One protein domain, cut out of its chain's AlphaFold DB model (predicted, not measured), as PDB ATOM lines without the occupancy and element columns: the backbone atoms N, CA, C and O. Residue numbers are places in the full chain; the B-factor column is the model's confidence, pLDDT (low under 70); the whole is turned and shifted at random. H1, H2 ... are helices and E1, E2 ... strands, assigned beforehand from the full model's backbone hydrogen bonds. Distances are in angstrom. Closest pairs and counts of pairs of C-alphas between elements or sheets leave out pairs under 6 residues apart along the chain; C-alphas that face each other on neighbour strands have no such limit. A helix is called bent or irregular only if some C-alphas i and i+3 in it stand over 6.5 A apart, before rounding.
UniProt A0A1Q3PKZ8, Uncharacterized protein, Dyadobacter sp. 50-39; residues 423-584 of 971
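Overview. This is residues 423 to 584 of the 971 residues of an uncharacterized protein of Dyadobacter sp. 50-39 (UniProt A0A1Q3PKZ8). Three small antiparallel sheets, E1 E2 E3 E4, E5 E6 E7 and E8 E9, follow one another round a bend and come closest at their first strands, with E5 at the corner between E1 and E8. The outer part of the long hairpin E3 and E4 reaches away as an arm and makes the longest axis, while the short helix H1 is over one face of the sheet E5 E6 E7, beside E9. The printed part has 162 residues, with nine named strands and one named helix in the order E1 to E7, H1, E8, E9; 66 residues are in named elements, mostly strand. The sheets run E1 E2 E3 E4, E5 E6 E7 and E8 E9. The whole is compact, with a radius of gyration of the C-alphas of 17.2 A and spans of 58 by 40 by 35 A.

Along the chain. E1, residues 434 to 436, begins at C-alpha (118.809, 90.774, 156.550). E2 is residues 445 to 452, 23.4 A long; E3 is 459 to 471, 35.9 A; E4 is 481 to 489, 25.1 A. E5 is 505 to 508, E6 is 517 to 523, 19.5 A, and E7 is 529 to 534, 16.5 A. H1 is 555 to 560 and only just irregular: C-alphas 556 and 559 are 7.0 A apart. E8 is 563 to 567, and E9, 576 to 580, ends at C-alpha (126.443, 105.532, 170.091).

Arrangement. E1 E2 E3 E4 form a meander, each strand the antiparallel neighbour of the one before, in a strongly twisted sheet. N 434 and O 447 are 3.0 A apart, N 448 and O 464 2.8 A, and N 465 and O 487 2.9 A. The closest C-alphas of E1 and E5 are those of Tyr 436 and Pro 507, 7.6 A; E3 and E6 are near each other. E5 E6 E7 are a second meander, with N 506 and O 519 at 2.8 A and N 520 and O 532 at 2.8 A. The closest C-alphas of E5 and E8 are those of Gly 508 and Val 566, 6.5 A. H1 is on the sheet E5 E6 E7 at a height over the sheet of 8.5 A. It lies over E7, only just not over E6 as well, and runs across the strands at 80 degrees to E7 on the local plane. In H1, 0 of 2 O i to N i+4 pairs and 2 of 3 O i to N i+3 pairs are within hydrogen-bond range. In the hairpin E8 and E9, N 565 and O 578 are 2.9 A apart.

Size, cuts and confidence. The C-alphas farthest apart are those of Gln 475 and Phe 583, 60.6 A. The printed part has no cut. The links E4 to E5 and E7 to H1 are long. The mean pLDDT of the printed part is 70.3; 65 residues are under 70, among them residues 423 to 433 and 469 to 485.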
ATOM      1  N   LYS A 423     123.830  94.632 141.971       41.81
ATOM      2  CA  LYS A 423     125.256  94.803 142.327       41.81
ATOM      3  C   LYS A 423     125.842  96.127 141.785       41.81
ATOM      4  O   LYS A 423     126.701  96.137 140.904       41.81
ATOM      5  N   LYS A 424     125.351  97.268 142.283       43.28
ATOM      6  CA  LYS A 424     125.778  98.631 141.908       43.28
ATOM      7  C   LYS A 424     126.876  99.155 142.839       43.28
ATOM      8  O   LYS A 424     126.604  99.931 143.747       43.28
ATOM      9  N   GLN A 425     128.118  98.809 142.489       44.16
ATOM     10  CA  GLN A 425     129.369  99.263 143.121       44.16
ATOM     11  C   GLN A 425     129.540  98.869 144.600       44.16
ATOM     12  O   GLN A 425     128.589  98.580 145.316       44.16
ATOM     13  N   SER A 426     130.794  98.837 145.056       42.91
ATOM     14  CA  SER A 426     131.115  98.643 146.471       42.91
ATOM     15  C   SER A 426     130.533  99.791 147.287       42.91
ATOM     16  O   SER A 426     130.992 100.927 147.161       42.91
ATOM     17  N   ILE A 427     129.540  99.492 148.121       44.38
ATOM     18  CA  ILE A 427     129.036 100.409 149.139       44.38
ATOM     19  C   ILE A 427     130.071 100.428 150.274       44.38
ATOM     20  O   ILE A 427     130.262  99.397 150.921       44.38
ATOM     21  N   PRO A 428     130.747 101.556 150.552       44.56
ATOM     22  CA  PRO A 428     131.454 101.714 151.812       44.56
ATOM     23  C   PRO A 428     130.371 101.875 152.884       44.56
ATOM     24  O   PRO A 428     129.630 102.857 152.851       44.56
ATOM     25  N   ASN A 429     130.290 100.896 153.787       42.44
ATOM     26  CA  ASN A 429     129.332 100.766 154.895       42.44
ATOM     27  C   ASN A 429     127.918 100.275 154.484       42.44
ATOM     28  O   ASN A 429     127.109 101.051 153.975       42.44
ATOM     29  N   SER A 430     127.690  98.967 154.718       48.59
ATOM     30  CA  SER A 430     126.454  98.243 155.138       48.59
ATOM     31  C   SER A 430     125.062  98.758 154.688       48.59
ATOM     32  O   SER A 430     124.762  99.942 154.799       48.59
ATOM     33  N   PHE A 431     124.098  97.945 154.235       51.25
ATOM     34  CA  PHE A 431     123.901  96.481 154.230       51.25
ATOM     35  C   PHE A 431     123.234  96.049 152.908       51.25
ATOM     36  O   PHE A 431     122.598  96.880 152.263       51.25
ATOM     37  N   ASP A 432     123.282  94.758 152.567       66.25
ATOM     38  CA  ASP A 432     122.317  94.122 151.660       66.25
ATOM     39  C   ASP A 432     121.981  92.721 152.189       66.25
ATOM     40  O   ASP A 432     122.887  91.949 152.496       66.25
ATOM     41  N   PHE A 433     120.677  92.429 152.253       69.56
ATOM     42  CA  PHE A 433     120.033  91.294 152.934       69.56
ATOM     43  C   PHE A 433     120.114  91.300 154.474       69.56
ATOM     44  O   PHE A 433     121.170  91.507 155.063       69.56
ATOM     45  N   LEU A 434     118.970  91.046 155.116       78.19
ATOM     46  CA  LEU A 434     118.809  90.774 156.550       78.19
ATOM     47  C   LEU A 434     117.854  89.580 156.704       78.19
ATOM     48  O   LEU A 434     116.905  89.482 155.923       78.19
ATOM     49  N   ALA A 435     118.093  88.704 157.679       83.62
ATOM     50  CA  ALA A 435     117.239  87.557 157.989       83.62
ATOM     51  C   ALA A 435     116.566  87.767 159.350       83.62
ATOM     52  O   ALA A 435     117.261  88.072 160.316       83.62
ATOM     53  N   TYR A 436     115.236  87.691 159.375       83.88
ATOM     54  CA  TYR A 436     114.383  87.933 160.540       83.88
ATOM     55  C   TYR A 436     112.980  87.384 160.256       83.88
ATOM     56  O   TYR A 436     112.467  87.578 159.157       83.88
ATOM     57  N   ASP A 437     112.324  86.776 161.237       78.31
ATOM     58  CA  ASP A 437     110.935  86.311 161.125       78.31
ATOM     59  C   ASP A 437     109.921  87.485 161.016       78.31
ATOM     60  O   ASP A 437     109.417  88.032 162.006       78.31
ATOM     61  N   PHE A 438     109.636  87.903 159.776       79.62
ATOM     62  CA  PHE A 438     108.715  88.992 159.406       79.62
ATOM     63  C   PHE A 438     107.258  88.513 159.245       79.62
ATOM     64  O   PHE A 438     106.338  89.325 159.114       79.62
ATOM     65  N   THR A 439     107.019  87.203 159.232       74.06
ATOM     66  CA  THR A 439     105.688  86.577 159.212       74.06
ATOM     67  C   THR A 439     105.294  85.992 160.564       74.06
ATOM     68  O   THR A 439     104.124  85.632 160.749       74.06
ATOM     69  N   GLY A 440     106.240  85.927 161.502       70.69
ATOM     70  CA  GLY A 440     106.236  85.240 162.794       70.69
ATOM     71  C   GLY A 440     106.106  83.710 162.697       70.69
ATOM     72  O   GLY A 440     105.703  83.077 163.677       70.69
ATOM     73  N   ASP A 441     106.227  83.097 161.516       68.31
ATOM     74  CA  ASP A 441     105.885  81.678 161.315       68.31
ATOM     75  C   ASP A 441     106.921  80.686 161.874       68.31
ATOM     76  O   ASP A 441     106.739  79.467 161.785       68.31
ATOM     77  N   GLY A 442     107.917  81.208 162.588       72.00
ATOM     78  CA  GLY A 442     109.005  80.482 163.220       72.00
ATOM     79  C   GLY A 442     110.182  80.242 162.287       72.00
ATOM     80  O   GLY A 442     111.189  79.743 162.777       72.00
ATOM     81  N   ALA A 443     110.059  80.558 160.994       78.44
ATOM     82  CA  ALA A 443     111.167  80.601 160.055       78.44
ATOM     83  C   ALA A 443     111.605  82.053 159.831       78.44
ATOM     84  O   ALA A 443     110.772  82.947 159.690       78.44
ATOM     85  N   ASP A 444     112.908  82.299 159.747       82.88
ATOM     86  CA  ASP A 444     113.398  83.619 159.365       82.88
ATOM     87  C   ASP A 444     113.063  83.921 157.895       82.88
ATOM     88  O   ASP A 444     113.315  83.134 156.980       82.88
ATOM     89  N   ASP A 445     112.532  85.115 157.652       83.44
ATOM     90  CA  ASP A 445     112.269  85.657 156.324       83.44
ATOM     91  C   ASP A 445     113.439  86.550 155.875       83.44
ATOM     92  O   ASP A 445     114.222  87.051 156.685       83.44
ATOM     93  N   VAL A 446     113.564  86.819 154.570       83.25
ATOM     94  CA  VAL A 446     114.695  87.598 154.030       83.25
ATOM     95  C   VAL A 446     114.259  88.982 153.553       83.25
ATOM     96  O   VAL A 446     113.572  89.123 152.541       83.25
ATOM     97  N   LEU A 447     114.734  90.036 154.213       81.75
ATOM     98  CA  LEU A 447     114.543  91.427 153.800       81.75
ATOM     99  C   LEU A 447     115.671  91.895 152.872       81.75
ATOM    100  O   LEU A 447     116.825  92.011 153.275       81.75
ATOM    101  N   MET A 448     115.326  92.239 151.632       78.56
ATOM    102  CA  MET A 448     116.226  92.804 150.622       78.56
ATOM    103  C   MET A 448     115.924  94.291 150.385       78.56
ATOM    104  O   MET A 448     114.760  94.693 150.276       78.56
ATOM    105  N   THR A 449     116.970  95.107 150.223       76.88
ATOM    106  CA  THR A 449     116.842  96.523 149.846       76.88
ATOM    107  C   THR A 449     117.135  96.733 148.360       76.88
ATOM    108  O   THR A 449     117.913  95.998 147.757       76.88
ATOM    109  N   ASN A 450     116.497  97.723 147.733       77.00
ATOM    110  CA  ASN A 450     116.797  98.123 146.359       77.00
ATOM    111  C   ASN A 450     117.190  99.602 146.346       77.00
ATOM    112  O   ASN A 450     116.349 100.476 146.571       77.00
ATOM    113  N   VAL A 451     118.475  99.878 146.122       77.56
ATOM    114  CA  VAL A 451     119.053 101.224 146.216       77.56
ATOM    115  C   VAL A 451     119.523 101.720 144.846       77.56
ATOM    116  O   VAL A 451     120.159 101.012 144.061       77.56
ATOM    117  N   ALA A 452     119.227 102.987 144.558       79.25
ATOM    118  CA  ALA A 452     119.672 103.700 143.365       79.25
ATOM    119  C   ALA A 452     120.556 104.907 143.721       79.25
ATOM    120  O   ALA A 452     120.487 105.445 144.824       79.25
ATOM    121  N   GLY A 453     121.370 105.360 142.762       74.19
ATOM    122  CA  GLY A 453     122.313 106.469 142.950       74.19
ATOM    123  C   GLY A 453     123.587 106.079 143.712       74.19
ATOM    124  O   GLY A 453     123.810 104.914 144.027       74.19
ATOM    125  N   SER A 454     124.439 107.066 143.990       72.06
ATOM    126  CA  SER A 454     125.704 106.899 144.718       72.06
ATOM    127  C   SER A 454     126.028 108.143 145.559       72.06
ATOM    128  O   SER A 454     125.475 109.224 145.331       72.06
ATOM    129  N   GLY A 455     126.894 107.989 146.569       70.56
ATOM    130  CA  GLY A 455     127.262 109.069 147.496       70.56
ATOM    131  C   GLY A 455     126.044 109.736 148.153       70.56
ATOM    132  O   GLY A 455     125.115 109.059 148.583       70.56
ATOM    133  N   GLN A 456     126.019 111.071 148.160       73.94
ATOM    134  CA  GLN A 456     124.911 111.888 148.690       73.94
ATOM    135  C   GLN A 456     123.585 111.741 147.911       73.94
ATOM    136  O   GLN A 456     122.541 112.225 148.344       73.94
ATOM    137  N   ASN A 457     123.599 111.098 146.738       78.31
ATOM    138  CA  ASN A 457     122.410 110.939 145.904       78.31
ATOM    139  C   ASN A 457     121.650 109.626 146.135       78.31
ATOM    140  O   ASN A 457     120.580 109.483 145.539       78.31
ATOM    141  N   ARG A 458     122.155 108.719 146.991       82.00
ATOM    142  CA  ARG A 458     121.548 107.408 147.289       82.00
ATOM    143  C   ARG A 458     120.067 107.529 147.666       82.00
ATOM    144  O   ARG A 458     119.702 108.338 148.521       82.00
ATOM    145  N   THR A 459     119.228 106.698 147.056       85.06
ATOM    146  CA  THR A 459     117.796 106.583 147.362       85.06
ATOM    147  C   THR A 459     117.356 105.130 147.446       85.06
ATOM    148  O   THR A 459     117.643 104.359 146.528       85.06
ATOM    149  N   LEU A 460     116.595 104.786 148.481       85.75
ATOM    150  CA  LEU A 460     115.815 103.555 148.543       85.75
ATOM    151  C   LEU A 460     114.664 103.642 147.530       85.75
ATOM    152  O   LEU A 460     113.923 104.622 147.531       85.75
ATOM    153  N   THR A 461     114.518 102.648 146.655       82.50
ATOM    154  CA  THR A 461     113.426 102.603 145.663       82.50
ATOM    155  C   THR A 461     112.330 101.615 146.043       82.50
ATOM    156  O   THR A 461     111.170 101.852 145.727       82.50
ATOM    157  N   SER A 462     112.687 100.524 146.721       79.12
ATOM    158  CA  SER A 462     111.757  99.532 147.273       79.12
ATOM    159  C   SER A 462     112.463  98.687 148.332       79.12
ATOM    160  O   SER A 462     113.670  98.452 148.227       79.12
ATOM    161  N   LEU A 463     111.706  98.159 149.286       80.00
ATOM    162  CA  LEU A 463     112.092  96.979 150.060       80.00
ATOM    163  C   LEU A 463     111.352  95.754 149.529       80.00
ATOM    164  O   LEU A 463     110.315  95.874 148.867       80.00
ATOM    165  N   ARG A 464     111.883  94.570 149.817       77.88
ATOM    166  CA  ARG A 464     111.197  93.308 149.556       77.88
ATOM    167  C   ARG A 464     111.454  92.326 150.685       77.88
ATOM    168  O   ARG A 464     112.610  92.005 150.935       77.88
ATOM    169  N   ILE A 465     110.390  91.836 151.306       79.12
ATOM    170  CA  ILE A 465     110.443  90.708 152.237       79.12
ATOM    171  C   ILE A 465     110.159  89.448 151.425       79.12
ATOM    172  O   ILE A 465     109.123  89.342 150.770       79.12
ATOM    173  N   TYR A 466     111.097  88.517 151.420       77.44
ATOM    174  CA  TYR A 466     110.954  87.188 150.847       77.44
ATOM    175  C   TYR A 466     110.547  86.252 151.974       77.44
ATOM    176  O   TYR A 466     111.371  85.931 152.827       77.44
ATOM    177  N   ARG A 467     109.274  85.861 151.982       78.06
ATOM    178  CA  ARG A 467     108.714  85.069 153.076       78.06
ATOM    179  C   ARG A 467     109.080  83.604 152.919       78.06
ATOM    180  O   ARG A 467     108.790  83.062 151.849       78.06
ATOM    181  N   ALA A 468     109.707  82.996 153.916       74.94
ATOM    182  CA  ALA A 468     109.997  81.575 153.941       74.94
ATOM    183  C   ALA A 468     108.680  80.784 153.918       74.94
ATOM    184  O   ALA A 468     107.702  81.124 154.575       74.94
ATOM    185  N   VAL A 469     108.623  79.741 153.093       68.62
ATOM    186  CA  VAL A 469     107.465  78.849 152.984       68.62
ATOM    187  C   VAL A 469     107.974  77.419 152.933       68.62
ATOM    188  O   VAL A 469     108.574  76.989 151.945       68.62
ATOM    189  N   GLN A 470     107.711  76.667 153.999       64.94
ATOM    190  CA  GLN A 470     108.099  75.264 154.122       64.94
ATOM    191  C   GLN A 470     106.982  74.352 153.608       64.94
ATOM    192  O   GLN A 470     106.020  74.041 154.312       64.94
ATOM    193  N   ASN A 471     107.124  73.887 152.367       56.72
ATOM    194  CA  ASN A 471     106.229  72.889 151.789       56.72
ATOM    195  C   ASN A 471     106.763  71.474 152.060       56.72
ATOM    196  O   ASN A 471     107.692  71.020 151.392       56.72
ATOM    197  N   TYR A 472     106.157  70.764 153.017       46.97
ATOM    198  CA  TYR A 472     106.457  69.354 153.288       46.97
ATOM    199  C   TYR A 472     105.479  68.424 152.552       46.97
ATOM    200  O   TYR A 472     104.300  68.345 152.911       46.97
ATOM    201  N   ASP A 473     105.965  67.689 151.546       42.69
ATOM    202  CA  ASP A 473     105.193  66.641 150.868       42.69
ATOM    203  C   ASP A 473     105.478  65.252 151.462       42.69
ATOM    204  O   ASP A 473     106.437  64.557 151.121       42.69
ATOM    205  N   TRP A 474     104.567  64.820 152.331       38.56
ATOM    206  CA  TRP A 474     104.595  63.512 152.983       38.56
ATOM    207  C   TRP A 474     104.305  62.327 152.043       38.56
ATOM    208  O   TRP A 474     104.439  61.181 152.474       38.56
ATOM    209  N   GLN A 475     103.892  62.556 150.789       39.91
ATOM    210  CA  GLN A 475     103.566  61.484 149.836       39.91
ATOM    211  C   GLN A 475     104.768  61.038 148.999       39.91
ATOM    212  O   GLN A 475     104.791  59.897 148.534       39.91
ATOM    213  N   THR A 476     105.765  61.906 148.812       41.94
ATOM    214  CA  THR A 476     106.928  61.644 147.945       41.94
ATOM    215  C   THR A 476     108.239  61.441 148.701       41.94
ATOM    216  O   THR A 476     109.223  61.029 148.089       41.94
ATOM    217  N   ASN A 477     108.254  61.665 150.022       43.88
ATOM    218  CA  ASN A 477     109.454  61.562 150.864       43.88
ATOM    219  C   ASN A 477     110.590  62.497 150.384       43.88
ATOM    220  O   ASN A 477     111.773  62.191 150.544       43.88
ATOM    221  N   ALA A 478     110.213  63.605 149.735       45.00
ATOM    222  CA  ALA A 478     111.116  64.601 149.178       45.00
ATOM    223  C   ALA A 478     111.615  65.575 150.258       45.00
ATOM    224  O   ALA A 478     110.934  65.821 151.254       45.00
ATOM    225  N   GLN A 479     112.804  66.142 150.036       50.12
ATOM    226  CA  GLN A 479     113.390  67.153 150.920       50.12
ATOM    227  C   GLN A 479     112.467  68.381 151.052       50.12
ATOM    228  O   GLN A 479     111.820  68.751 150.065       50.12
ATOM    229  N   PRO A 480     112.411  69.038 152.227       52.53
ATOM    230  CA  PRO A 480     111.646  70.267 152.398       52.53
ATOM    231  C   PRO A 480     112.230  71.368 151.508       52.53
ATOM    232  O   PRO A 480     113.315  71.886 151.760       52.53
ATOM    233  N   ALA A 481     111.500  71.746 150.462       54.88
ATOM    234  CA  ALA A 481     111.875  72.879 149.631       54.88
ATOM    235  C   ALA A 481     111.431  74.178 150.318       54.88
ATOM    236  O   ALA A 481     110.253  74.540 150.258       54.88
ATOM    237  N   ILE A 482     112.378  74.877 150.949       63.91
ATOM    238  CA  ILE A 482     112.213  76.271 151.377       63.91
ATOM    239  C   ILE A 482     111.944  77.116 150.127       63.91
ATOM    240  O   ILE A 482     112.800  77.268 149.253       63.91
ATOM    241  N   GLN A 483     110.729  77.644 150.023       66.31
ATOM    242  CA  GLN A 483     110.344  78.599 148.987       66.31
ATOM    243  C   GLN A 483     110.291  80.010 149.569       66.31
ATOM    244  O   GLN A 483     110.118  80.183 150.769       66.31
ATOM    245  N   PHE A 484     110.425  81.016 148.704       69.56
ATOM    246  CA  PHE A 484     110.419  82.421 149.101       69.56
ATOM    247  C   PHE A 484     109.339  83.203 148.340       69.56
ATOM    248  O   PHE A 484     109.452  83.382 147.126       69.56
ATOM    249  N   ASP A 485     108.306  83.683 149.041       68.19
ATOM    250  CA  ASP A 485     107.190  84.443 148.451       68.19
ATOM    251  C   ASP A 485     107.379  85.971 148.638       68.19
ATOM    252  O   ASP A 485     107.289  86.477 149.766       68.19
ATOM    253  N   PRO A 486     107.668  86.738 147.564       73.38
ATOM    254  CA  PRO A 486     108.084  88.135 147.662       73.38
ATOM    255  C   PRO A 486     106.930  89.119 147.916       73.38
ATOM    256  O   PRO A 486     106.064  89.343 147.070       73.38
ATOM    257  N   LEU A 487     107.012  89.841 149.030       76.88
ATOM    258  CA  LEU A 487     106.218  91.025 149.346       76.88
ATOM    259  C   LEU A 487     107.036  92.292 149.050       76.88
ATOM    260  O   LEU A 487     108.064  92.523 149.679       76.88
ATOM    261  N   ASN A 488     106.604  93.117 148.091       80.56
ATOM    262  CA  ASN A 488     107.241  94.411 147.811       80.56
ATOM    263  C   ASN A 488     106.644  95.502 148.712       80.56
ATOM    264  O   ASN A 488     105.423  95.567 148.843       80.56
ATOM    265  N   ILE A 489     107.497  96.368 149.262       80.94
ATOM    266  CA  ILE A 489     107.115  97.487 150.133       80.94
ATOM    267  C   ILE A 489     107.701  98.785 149.559       80.94
ATOM    268  O   ILE A 489     108.898  98.847 149.245       80.94
ATOM    269  N   SER A 490     106.880  99.826 149.412       82.94
ATOM    270  CA  SER A 490     107.336 101.135 148.914       82.94
ATOM    271  C   SER A 490     107.915 101.979 150.054       82.94
ATOM    272  O   SER A 490     107.339 101.977 151.141       82.94
ATOM    273  N   PRO A 491     108.999 102.755 149.849       83.88
ATOM    274  CA  PRO A 491     109.442 103.740 150.839       83.88
ATOM    275  C   PRO A 491     108.364 104.812 151.062       83.88
ATOM    276  O   PRO A 491     107.557 105.082 150.171       83.88
ATOM    277  N   TYR A 492     108.376 105.461 152.231       83.44
ATOM    278  CA  TYR A 492     107.394 106.498 152.558       83.44
ATOM    279  C   TYR A 492     107.366 107.620 151.505       83.44
ATOM    280  O   TYR A 492     108.406 108.101 151.044       83.44
ATOM    281  N   ALA A 493     106.167 108.067 151.125       83.94
ATOM    282  CA  ALA A 493     105.985 109.017 150.034       83.94
ATOM    283  C   ALA A 493     106.769 110.327 150.266       83.94
ATOM    284  O   ALA A 493     106.556 111.050 151.238       83.94
ATOM    285  N   GLY A 494     107.691 110.637 149.348       85.12
ATOM    286  CA  GLY A 494     108.567 111.813 149.426       85.12
ATOM    287  C   GLY A 494     109.825 111.650 150.294       85.12
ATOM    288  O   GLY A 494     110.632 112.577 150.337       85.12
ATOM    289  N   TYR A 495     110.029 110.494 150.935       87.88
ATOM    290  CA  TYR A 495     111.180 110.193 151.792       87.88
ATOM    291  C   TYR A 495     111.884 108.921 151.314       87.88
ATOM    292  O   TYR A 495     111.510 107.803 151.653       87.88
ATOM    293  N   SER A 496     112.924 109.100 150.501       88.50
ATOM    294  CA  SER A 496     113.695 107.994 149.918       88.50
ATOM    295  C   SER A 496     115.205 108.133 150.083       88.50
ATOM    296  O   SER A 496     115.926 107.177 149.811       88.50
ATOM    297  N   LYS A 497     115.725 109.292 150.508       88.94
ATOM    298  CA  LYS A 497     117.171 109.546 150.584       88.94
ATOM    299  C   LYS A 497     117.811 108.775 151.731       88.94
ATOM    300  O   LYS A 497     117.313 108.794 152.850       88.94
ATOM    301  N   ILE A 498     118.949 108.151 151.449       87.06
ATOM    302  CA  ILE A 498     119.745 107.394 152.422       87.06
ATOM    303  C   ILE A 498     120.928 108.260 152.868       87.06
ATOM    304  O   ILE A 498     121.543 108.941 152.045       87.06
ATOM    305  N   HIS A 499     121.251 108.254 154.162       83.06
ATOM    306  CA  HIS A 499     122.423 108.963 154.677       83.06
ATOM    307  C   HIS A 499     123.732 108.233 154.295       83.06
ATOM    308  O   HIS A 499     123.765 106.999 154.324       83.06
ATOM    309  N   PRO A 500     124.834 108.938 153.954       77.19
ATOM    310  CA  PRO A 500     126.095 108.309 153.545       77.19
ATOM    311  C   PRO A 500     126.713 107.306 154.527       77.19
ATOM    312  O   PRO A 500     127.532 106.503 154.094       77.19
ATOM    313  N   SER A 501     126.334 107.332 155.809       73.75
ATOM    314  CA  SER A 501     126.778 106.359 156.823       73.75
ATOM    315  C   SER A 501     126.306 104.924 156.565       73.75
ATOM    316  O   SER A 501     126.952 104.002 157.045       73.75
ATOM    317  N   GLY A 502     125.192 104.731 155.845       73.69
ATOM    318  CA  GLY A 502     124.532 103.426 155.695       73.69
ATOM    319  C   GLY A 502     123.534 103.076 156.813       73.69
ATOM    320  O   GLY A 502     122.841 102.069 156.719       73.69
ATOM    321  N   HIS A 503     123.386 103.919 157.838       76.38
ATOM    322  CA  HIS A 503     122.441 103.708 158.942       76.38
ATOM    323  C   HIS A 503     121.028 104.186 158.555       76.38
ATOM    324  O   HIS A 503     120.676 105.338 158.805       76.38
ATOM    325  N   PHE A 504     120.238 103.326 157.894       81.88
ATOM    326  CA  PHE A 504     118.895 103.686 157.396       81.88
ATOM    327  C   PHE A 504     117.786 102.635 157.572       81.88
ATOM    328  O   PHE A 504     116.640 102.953 157.251       81.88
ATOM    329  N   ILE A 505     118.075 101.419 158.049       83.88
ATOM    330  CA  ILE A 505     117.080 100.346 158.217       83.88
ATOM    331  C   ILE A 505     117.402  99.477 159.436       83.88
ATOM    332  O   ILE A 505     118.560  99.126 159.650       83.88
ATOM    333  N   PHE A 506     116.379  99.179 160.237       84.12
ATOM    334  CA  PHE A 506     116.499  98.601 161.576       84.12
ATOM    335  C   PHE A 506     115.292  97.696 161.867       84.12
ATOM    336  O   PHE A 506     114.261  98.196 162.330       84.12
ATOM    337  N   PRO A 507     115.369  96.388 161.565       86.00
ATOM    338  CA  PRO A 507     114.364  95.429 162.006       86.00
ATOM    339  C   PRO A 507     114.294  95.352 163.532       86.00
ATOM    340  O   PRO A 507     115.305  95.567 164.204       86.00
ATOM    341  N   GLY A 508     113.108  95.076 164.055       81.56
ATOM    342  CA  GLY A 508     112.830  94.952 165.484       81.56
ATOM    343  C   GLY A 508     111.325  94.863 165.717       81.56
ATOM    344  O   GLY A 508     110.567  95.518 165.013       81.56
ATOM    345  N   ASP A 509     110.876  94.083 166.693       76.12
ATOM    346  CA  ASP A 509     109.484  94.084 167.155       76.12
ATOM    347  C   ASP A 509     109.218  95.369 167.965       76.12
ATOM    348  O   ASP A 509     109.480  95.418 169.166       76.12
ATOM    349  N   TYR A 510     108.805  96.465 167.315       78.44
ATOM    350  CA  TYR A 510     108.561  97.749 167.990       78.44
ATOM    351  C   TYR A 510     107.110  97.858 168.482       78.44
ATOM    352  O   TYR A 510     106.838  98.572 169.458       78.44
ATOM    353  N   ASP A 511     106.156  97.169 167.844       66.88
ATOM    354  CA  ASP A 511     104.750  97.152 168.267       66.88
ATOM    355  C   ASP A 511     104.421  96.101 169.353       66.88
ATOM    356  O   ASP A 511     103.552  96.376 170.191       66.88
ATOM    357  N   GLY A 512     105.269  95.081 169.519       67.50
ATOM    358  CA  GLY A 512     105.330  94.100 170.615       67.50
ATOM    359  C   GLY A 512     104.540  92.808 170.359       67.50
ATOM    360  O   GLY A 512     104.106  92.153 171.315       67.50
ATOM    361  N   ASP A 513     104.208  92.494 169.105       63.59
ATOM    362  CA  ASP A 513     103.304  91.386 168.760       63.59
ATOM    363  C   ASP A 513     103.987  90.038 168.510       63.59
ATOM    364  O   ASP A 513     103.296  89.048 168.234       63.59
ATOM    365  N   GLY A 514     105.310  89.976 168.663       68.56
ATOM    366  CA  GLY A 514     106.127  88.806 168.370       68.56
ATOM    367  C   GLY A 514     106.412  88.620 166.880       68.56
ATOM    368  O   GLY A 514     106.706  87.496 166.470       68.56
ATOM    369  N   ILE A 515     106.279  89.672 166.067       75.94
ATOM    370  CA  ILE A 515     106.673  89.725 164.656       75.94
ATOM    371  C   ILE A 515     107.665  90.880 164.487       75.94
ATOM    372  O   ILE A 515     107.562  91.916 165.136       75.94
ATOM    373  N   GLN A 516     108.656  90.708 163.618       81.62
ATOM    374  CA  GLN A 516     109.636  91.759 163.368       81.62
ATOM    375  C   GLN A 516     109.016  92.876 162.512       81.62
ATOM    376  O   GLN A 516     108.557  92.637 161.395       81.62
ATOM    377  N   ASP A 517     109.032  94.115 163.004       83.62
ATOM    378  CA  ASP A 517     108.720  95.296 162.201       83.62
ATOM    379  C   ASP A 517     109.978  95.771 161.447       83.62
ATOM    380  O   ASP A 517     111.104  95.327 161.687       83.62
ATOM    381  N   VAL A 518     109.813  96.747 160.551       86.25
ATOM    382  CA  VAL A 518     110.920  97.444 159.885       86.25
ATOM    383  C   VAL A 518     110.853  98.935 160.194       86.25
ATOM    384  O   VAL A 518     109.979  99.643 159.692       86.25
ATOM    385  N   LEU A 519     111.818  99.448 160.956       85.69
ATOM    386  CA  LEU A 519     112.047 100.886 161.094       85.69
ATOM    387  C   LEU A 519     113.051 101.365 160.038       85.69
ATOM    388  O   LEU A 519     114.075 100.727 159.802       85.69
ATOM    389  N   THR A 520     112.801 102.519 159.424       86.69
ATOM    390  CA  THR A 520     113.737 103.175 158.499       86.69
ATOM    391  C   THR A 520     114.030 104.618 158.896       86.69
ATOM    392  O   THR A 520     113.178 105.302 159.460       86.69
ATOM    393  N   MET A 521     115.240 105.089 158.582       85.25
ATOM    394  CA  MET A 521     115.671 106.484 158.733       85.25
ATOM    395  C   MET A 521     115.956 107.068 157.344       85.25
ATOM    396  O   MET A 521     117.055 106.926 156.805       85.25
ATOM    397  N   LEU A 522     114.943 107.688 156.736       87.25
ATOM    398  CA  LEU A 522     114.976 108.164 155.349       87.25
ATOM    399  C   LEU A 522     114.784 109.673 155.277       87.25
ATOM    400  O   LEU A 522     114.131 110.284 156.119       87.25
ATOM    401  N   GLY A 523     115.369 110.287 154.254       87.88
ATOM    402  CA  GLY A 523     115.313 111.726 154.039       87.88
ATOM    403  C   GLY A 523     114.486 112.149 152.833       87.88
ATOM    404  O   GLY A 523     114.379 111.437 151.831       87.88
ATOM    405  N   SER A 524     113.957 113.368 152.901       87.50
ATOM    406  CA  SER A 524     113.414 114.073 151.727       87.50
ATOM    407  C   SER A 524     114.528 114.688 150.865       87.50
ATOM    408  O   SER A 524     114.379 114.884 149.660       87.50
ATOM    409  N   ASN A 525     115.684 114.952 151.474       84.94
ATOM    410  CA  ASN A 525     116.929 115.381 150.839       84.94
ATOM    411  C   ASN A 525     118.126 114.808 151.638       84.94
ATOM    412  O   ASN A 525     117.928 114.022 152.560       84.94
ATOM    413  N   ALA A 526     119.363 115.178 151.292       78.38
ATOM    414  CA  ALA A 526     120.580 114.676 151.951       78.38
ATOM    415  C   ALA A 526     120.902 115.335 153.321       78.38
ATOM    416  O   ALA A 526     122.043 115.296 153.771       78.38
ATOM    417  N   VAL A 527     119.927 116.004 153.948       79.12
ATOM    418  CA  VAL A 527     120.085 116.768 155.203       79.12
ATOM    419  C   VAL A 527     118.916 116.519 156.168       79.12
ATOM    420  O   VAL A 527     119.124 116.392 157.370       79.12
ATOM    421  N   ASN A 528     117.691 116.417 155.648       84.69
ATOM    422  CA  ASN A 528     116.462 116.280 156.430       84.69
ATOM    423  C   ASN A 528     116.002 114.815 156.470       84.69
ATOM    424  O   ASN A 528     115.344 114.368 155.525       84.69
ATOM    425  N   TYR A 529     116.317 114.106 157.558       84.75
ATOM    426  CA  TYR A 529     115.986 112.695 157.796       84.75
ATOM    427  C   TYR A 529     114.907 112.528 158.873       84.75
ATOM    428  O   TYR A 529     114.921 113.251 159.866       84.75
ATOM    429  N   ASN A 530     114.007 111.560 158.679       81.88
ATOM    430  CA  ASN A 530     112.920 111.197 159.590       81.88
ATOM    431  C   ASN A 530     112.817 109.671 159.750       81.88
ATOM    432  O   ASN A 530     113.338 108.907 158.936       81.88
ATOM    433  N   CYS A 531     112.113 109.245 160.798       82.75
ATOM    434  CA  CYS A 531     111.818 107.843 161.077       82.75
ATOM    435  C   CYS A 531     110.469 107.415 160.472       82.75
ATOM    436  O   CYS A 531     109.461 108.110 160.619       82.75
ATOM    437  N   HIS A 532     110.439 106.243 159.837       84.19
ATOM    438  CA  HIS A 532     109.235 105.652 159.247       84.19
ATOM    439  C   HIS A 532     109.167 104.159 159.588       84.19
ATOM    440  O   HIS A 532     110.164 103.456 159.423       84.19
ATOM    441  N   LEU A 533     108.008 103.672 160.036       83.25
ATOM    442  CA  LEU A 533     107.796 102.292 160.493       83.25
ATOM    443  C   LEU A 533     106.882 101.525 159.531       83.25
ATOM    444  O   LEU A 533     105.884 102.068 159.055       83.25
ATOM    445  N   TYR A 534     107.207 100.265 159.276       81.62
ATOM    446  CA  TYR A 534     106.335  99.284 158.640       81.62
ATOM    447  C   TYR A 534     106.134  98.120 159.614       81.62
ATOM    448  O   TYR A 534     107.115  97.482 159.981       81.62
ATOM    449  N   ASN A 535     104.887  97.855 160.012       73.50
ATOM    450  CA  ASN A 535     104.530  96.857 161.031       73.50
ATOM    451  C   ASN A 535     103.581  95.757 160.517       73.50
ATOM    452  O   ASN A 535     102.695  95.281 161.229       73.50
ATOM    453  N   GLY A 536     103.641  95.449 159.216       66.50
ATOM    454  CA  GLY A 536     102.821  94.415 158.565       66.50
ATOM    455  C   GLY A 536     101.304  94.675 158.467       66.50
ATOM    456  O   GLY A 536     100.638  94.070 157.627       66.50
ATOM    457  N   LYS A 537     100.730  95.571 159.282       56.97
ATOM    458  CA  LYS A 537      99.278  95.623 159.557       56.97
ATOM    459  C   LYS A 537      98.474  96.636 158.736       56.97
ATOM    460  O   LYS A 537      97.245  96.564 158.757       56.97
ATOM    461  N   VAL A 538      99.104  97.573 158.017       45.00
ATOM    462  CA  VAL A 538      98.388  98.659 157.310       45.00
ATOM    463  C   VAL A 538      98.995  98.972 155.933       45.00
ATOM    464  O   VAL A 538      99.770  99.910 155.797       45.00
ATOM    465  N   GLN A 539      98.550  98.246 154.896       53.50
ATOM    466  CA  GLN A 539      98.933  98.450 153.477       53.50
ATOM    467  C   GLN A 539     100.439  98.186 153.180       53.50
ATOM    468  O   GLN A 539     101.231  98.039 154.108       53.50
ATOM    469  N   PRO A 540     100.868  98.017 151.908       59.09
ATOM    470  CA  PRO A 540     102.259  97.661 151.576       59.09
ATOM    471  C   PRO A 540     103.237  98.857 151.607       59.09
ATOM    472  O   PRO A 540     104.240  98.855 150.898       59.09
ATOM    473  N   ASP A 541     102.958  99.878 152.418       61.38
ATOM    474  CA  ASP A 541     103.720 101.127 152.477       61.38
ATOM    475  C   ASP A 541     104.056 101.480 153.938       61.38
ATOM    476  O   ASP A 541     103.376 101.065 154.875       61.38
ATOM    477  N   PHE A 542     105.116 102.263 154.148       70.50
ATOM    478  CA  PHE A 542     105.492 102.745 155.482       70.50
ATOM    479  C   PHE A 542     104.485 103.753 156.060       70.50
ATOM    480  O   PHE A 542     103.923 104.578 155.338       70.50
ATOM    481  N   GLY A 543     104.369 103.791 157.387       69.44
ATOM    482  CA  GLY A 543     103.820 104.920 158.138       69.44
ATOM    483  C   GLY A 543     104.917 105.903 158.566       69.44
ATOM    484  O   GLY A 543     106.021 105.504 158.935       69.44
ATOM    485  N   SER A 544     104.628 107.208 158.559       74.06
ATOM    486  CA  SER A 544     105.483 108.191 159.243       74.06
ATOM    487  C   SER A 544     105.261 108.089 160.748       74.06
ATOM    488  O   SER A 544     104.113 108.110 161.188       74.06
ATOM    489  N   ILE A 545     106.338 108.051 161.536       71.62
ATOM    490  CA  ILE A 545     106.250 108.034 163.003       71.62
ATOM    491  C   ILE A 545     106.893 109.280 163.616       71.62
ATOM    492  O   ILE A 545     107.737 109.930 163.001       71.62
ATOM    493  N   VAL A 546     106.488 109.619 164.841       66.88
ATOM    494  CA  VAL A 546     107.081 110.709 165.628       66.88
ATOM    495  C   VAL A 546     107.703 110.111 166.882       66.88
ATOM    496  O   VAL A 546     106.998 109.772 167.830       66.88
ATOM    497  N   ILE A 547     109.033 110.004 166.894       63.62
ATOM    498  CA  ILE A 547     109.774 109.622 168.096       63.62
ATOM    499  C   ILE A 547     109.620 110.743 169.131       63.62
ATOM    500  O   ILE A 547     110.044 111.876 168.903       63.62
ATOM    501  N   SER A 548     109.002 110.414 170.262       51.09
ATOM    502  CA  SER A 548     108.719 111.338 171.362       51.09
ATOM    503  C   SER A 548     109.418 110.853 172.630       51.09
ATOM    504  O   SER A 548     109.401 109.660 172.911       51.09
ATOM    505  N   GLY A 549     110.018 111.759 173.402       55.88
ATOM    506  CA  GLY A 549     110.724 111.414 174.639       55.88
ATOM    507  C   GLY A 549     111.933 112.311 174.898       55.88
ATOM    508  O   GLY A 549     112.169 113.279 174.175       55.88
ATOM    509  N   VAL A 550     112.704 111.983 175.937       50.28
ATOM    510  CA  VAL A 550     113.980 112.643 176.247       50.28
ATOM    511  C   VAL A 550     115.118 111.760 175.745       50.28
ATOM    512  O   VAL A 550     115.407 110.723 176.331       50.28
ATOM    513  N   PHE A 551     115.783 112.184 174.673       60.44
ATOM    514  CA  PHE A 551     116.943 111.502 174.095       60.44
ATOM    515  C   PHE A 551     118.187 112.397 174.140       60.44
ATOM    516  O   PHE A 551     118.110 113.607 173.931       60.44
ATOM    517  N   ALA A 552     119.354 111.800 174.397       58.31
ATOM    518  CA  ALA A 552     120.635 112.516 174.439       58.31
ATOM    519  C   ALA A 552     121.163 112.911 173.042       58.31
ATOM    520  O   ALA A 552     122.003 113.801 172.930       58.31
ATOM    521  N   LEU A 553     120.663 112.258 171.988       63.56
ATOM    522  CA  LEU A 553     120.955 112.543 170.582       63.56
ATOM    523  C   LEU A 553     119.642 112.876 169.872       63.56
ATOM    524  O   LEU A 553     118.703 112.082 169.936       63.56
ATOM    525  N   ALA A 554     119.564 114.025 169.196       69.75
ATOM    526  CA  ALA A 554     118.365 114.410 168.453       69.75
ATOM    527  C   ALA A 554     118.113 113.453 167.277       69.75
ATOM    528  O   ALA A 554     119.065 112.955 166.689       69.75
ATOM    529  N   VAL A 555     116.854 113.235 166.880       68.94
ATOM    530  CA  VAL A 555     116.500 112.304 165.780       68.94
ATOM    531  C   VAL A 555     117.240 112.629 164.470       68.94
ATOM    532  O   VAL A 555     117.646 111.730 163.740       68.94
ATOM    533  N   SER A 556     117.524 113.909 164.211       73.12
ATOM    534  CA  SER A 556     118.354 114.371 163.087       73.12
ATOM    535  C   SER A 556     119.813 113.889 163.127       73.12
ATOM    536  O   SER A 556     120.456 113.803 162.086       73.12
ATOM    537  N   ASP A 557     120.345 113.583 164.313       74.12
ATOM    538  CA  ASP A 557     121.686 113.030 164.514       74.12
ATOM    539  C   ASP A 557     121.725 111.500 164.392       74.12
ATOM    540  O   ASP A 557     122.813 110.949 164.217       74.12
ATOM    541  N   TRP A 558     120.590 110.801 164.463       78.50
ATOM    542  CA  TRP A 558     120.545 109.332 164.478       78.50
ATOM    543  C   TRP A 558     121.184 108.684 163.232       78.50
ATOM    544  O   TRP A 558     122.001 107.778 163.410       78.50
ATOM    545  N   PRO A 559     120.980 109.187 161.992       78.81
ATOM    546  CA  PRO A 559     121.690 108.673 160.816       78.81
ATOM    547  C   PRO A 559     123.214 108.866 160.880       78.81
ATOM    548  O   PRO A 559     123.953 108.221 160.140       78.81
ATOM    549  N   THR A 560     123.704 109.756 161.748       78.62
ATOM    550  CA  THR A 560     125.133 110.052 161.959       78.62
ATOM    551  C   THR A 560     125.709 109.408 163.227       78.62
ATOM    552  O   THR A 560     126.804 109.779 163.644       78.62
ATOM    553  N   ALA A 561     124.986 108.482 163.866       74.56
ATOM    554  CA  ALA A 561     125.537 107.661 164.940       74.56
ATOM    555  C   ALA A 561     126.671 106.763 164.410       74.56
ATOM    556  O   ALA A 561     126.598 106.278 163.279       74.56
ATOM    557  N   ASP A 562     127.692 106.521 165.233       70.75
ATOM    558  CA  ASP A 562     128.815 105.626 164.925       70.75
ATOM    559  C   ASP A 562     128.379 104.151 164.970       70.75
ATOM    560  O   ASP A 562     128.881 103.330 164.204       70.75
ATOM    561  N   LYS A 563     127.422 103.817 165.849       72.25
ATOM    562  CA  LYS A 563     126.749 102.510 165.924       72.25
ATOM    563  C   LYS A 563     125.280 102.657 166.312       72.25
ATOM    564  O   LYS A 563     124.917 103.572 167.056       72.25
ATOM    565  N   VAL A 564     124.477 101.697 165.859       70.56
ATOM    566  CA  VAL A 564     123.072 101.503 166.235       70.56
ATOM    567  C   VAL A 564     122.887 100.044 166.654       70.56
ATOM    568  O   VAL A 564     123.373  99.151 165.962       70.56
ATOM    569  N   HIS A 565     122.196  99.807 167.764       73.38
ATOM    570  CA  HIS A 565     121.794  98.476 168.222       73.38
ATOM    571  C   HIS A 565     120.290  98.463 168.490       73.38
ATOM    572  O   HIS A 565     119.766  99.436 169.033       73.38
ATOM    573  N   VAL A 566     119.627  97.363 168.130       72.75
ATOM    574  CA  VAL A 566     118.203  97.121 168.390       72.75
ATOM    575  C   VAL A 566     118.101  95.884 169.276       72.75
ATOM    576  O   VAL A 566     118.554  94.815 168.873       72.75
ATOM    577  N   VAL A 567     117.612  96.057 170.503       66.56
ATOM    578  CA  VAL A 567     117.511  95.021 171.550       66.56
ATOM    579  C   VAL A 567     116.414  95.461 172.518       66.56
ATOM    580  O   VAL A 567     116.347  96.645 172.816       66.56
ATOM    581  N   ASP A 568     115.601  94.553 173.054       59.22
ATOM    582  CA  ASP A 568     114.771  94.848 174.235       59.22
ATOM    583  C   ASP A 568     115.685  95.053 175.464       59.22
ATOM    584  O   ASP A 568     116.257  94.095 175.996       59.22
ATOM    585  N   PHE A 569     115.913  96.309 175.871       58.28
ATOM    586  CA  PHE A 569     116.786  96.639 177.007       58.28
ATOM    587  C   PHE A 569     116.017  96.731 178.326       58.28
ATOM    588  O   PHE A 569     116.633  96.619 179.393       58.28
ATOM    589  N   ASN A 570     114.709  96.985 178.272       48.09
ATOM    590  CA  ASN A 570     113.880  97.243 179.447       48.09
ATOM    591  C   ASN A 570     113.106  95.988 179.928       48.09
ATOM    592  O   ASN A 570     112.874  95.848 181.136       48.09
ATOM    593  N   GLY A 571     112.849  95.033 179.027       52.97
ATOM    594  CA  GLY A 571     112.155  93.765 179.244       52.97
ATOM    595  C   GLY A 571     110.643  93.798 178.983       52.97
ATOM    596  O   GLY A 571     109.953  92.876 179.425       52.97
ATOM    597  N   ASP A 572     110.108  94.840 178.336       49.25
ATOM    598  CA  ASP A 572     108.668  95.037 178.099       49.25
ATOM    599  C   ASP A 572     108.113  94.252 176.898       49.25
ATOM    600  O   ASP A 572     106.895  94.251 176.671       49.25
ATOM    601  N   GLY A 573     108.978  93.532 176.175       57.72
ATOM    602  CA  GLY A 573     108.636  92.760 174.986       57.72
ATOM    603  C   GLY A 573     108.731  93.552 173.683       57.72
ATOM    604  O   GLY A 573     108.245  93.062 172.666       57.72
ATOM    605  N   LYS A 574     109.320  94.753 173.692       66.38
ATOM    606  CA  LYS A 574     109.575  95.567 172.496       66.38
ATOM    607  C   LYS A 574     111.055  95.819 172.286       66.38
ATOM    608  O   LYS A 574     111.867  95.861 173.200       66.38
ATOM    609  N   SER A 575     111.399  96.071 171.036       75.12
ATOM    610  CA  SER A 575     112.737  96.456 170.618       75.12
ATOM    611  C   SER A 575     113.037  97.915 170.976       75.12
ATOM    612  O   SER A 575     112.485  98.839 170.377       75.12
ATOM    613  N   ASP A 576     113.964  98.139 171.906       65.88
ATOM    614  CA  ASP A 576     114.558  99.454 172.152       65.88
ATOM    615  C   ASP A 576     115.700  99.734 171.150       65.88
ATOM    616  O   ASP A 576     116.273  98.827 170.540       65.88
ATOM    617  N   ILE A 577     116.083 101.010 171.001       73.31
ATOM    618  CA  ILE A 577     117.183 101.438 170.119       73.31
ATOM    619  C   ILE A 577     118.273 102.142 170.928       73.31
ATOM    620  O   ILE A 577     118.054 103.208 171.504       73.31
ATOM    621  N   MET A 578     119.488 101.595 170.894       71.81
ATOM    622  CA  MET A 578     120.687 102.227 171.445       71.81
ATOM    623  C   MET A 578     121.521 102.868 170.333       71.81
ATOM    624  O   MET A 578     121.880 102.225 169.347       71.81
ATOM    625  N   LEU A 579     121.883 104.136 170.532       69.62
ATOM    626  CA  LEU A 579     122.690 104.930 169.606       69.62
ATOM    627  C   LEU A 579     123.986 105.368 170.280       69.62
ATOM    628  O   LEU A 579     123.968 105.919 171.381       69.62
ATOM    629  N   ILE A 580     125.112 105.159 169.601       68.56
ATOM    630  CA  ILE A 580     126.443 105.532 170.091       68.56
ATOM    631  C   ILE A 580     127.021 106.577 169.138       68.56
ATOM    632  O   ILE A 580     127.097 106.333 167.936       68.56
ATOM    633  N   LYS A 581     127.412 107.744 169.664       67.62
ATOM    634  CA  LYS A 581     128.003 108.844 168.889       67.62
ATOM    635  C   LYS A 581     129.078 109.560 169.716       67.62
ATOM    636  O   LYS A 581     128.756 110.253 170.679       67.62
ATOM    637  N   GLY A 582     130.338 109.423 169.312       58.00
ATOM    638  CA  GLY A 582     131.506 110.060 169.929       58.00
ATOM    639  C   GLY A 582     132.277 109.196 170.943       58.00
ATOM    640  O   GLY A 582     131.699 108.475 171.746       58.00
ATOM    641  N   PHE A 583     133.606 109.377 170.925       42.56
ATOM    642  CA  PHE A 583     134.659 108.726 171.731       42.56
ATOM    643  C   PHE A 583     134.939 107.224 171.501       42.56
ATOM    644  O   PHE A 583     134.186 106.351 171.910       42.56
ATOM    645  N   GLY A 584     136.173 106.939 171.054       40.31
ATOM    646  CA  GLY A 584     136.956 105.832 171.627       40.31
ATOM    647  C   GLY A 584     137.078 104.525 170.835       40.31
ATOM    648  O   GLY A 584     136.635 103.497 171.320       40.31
TER     649      GLY A 584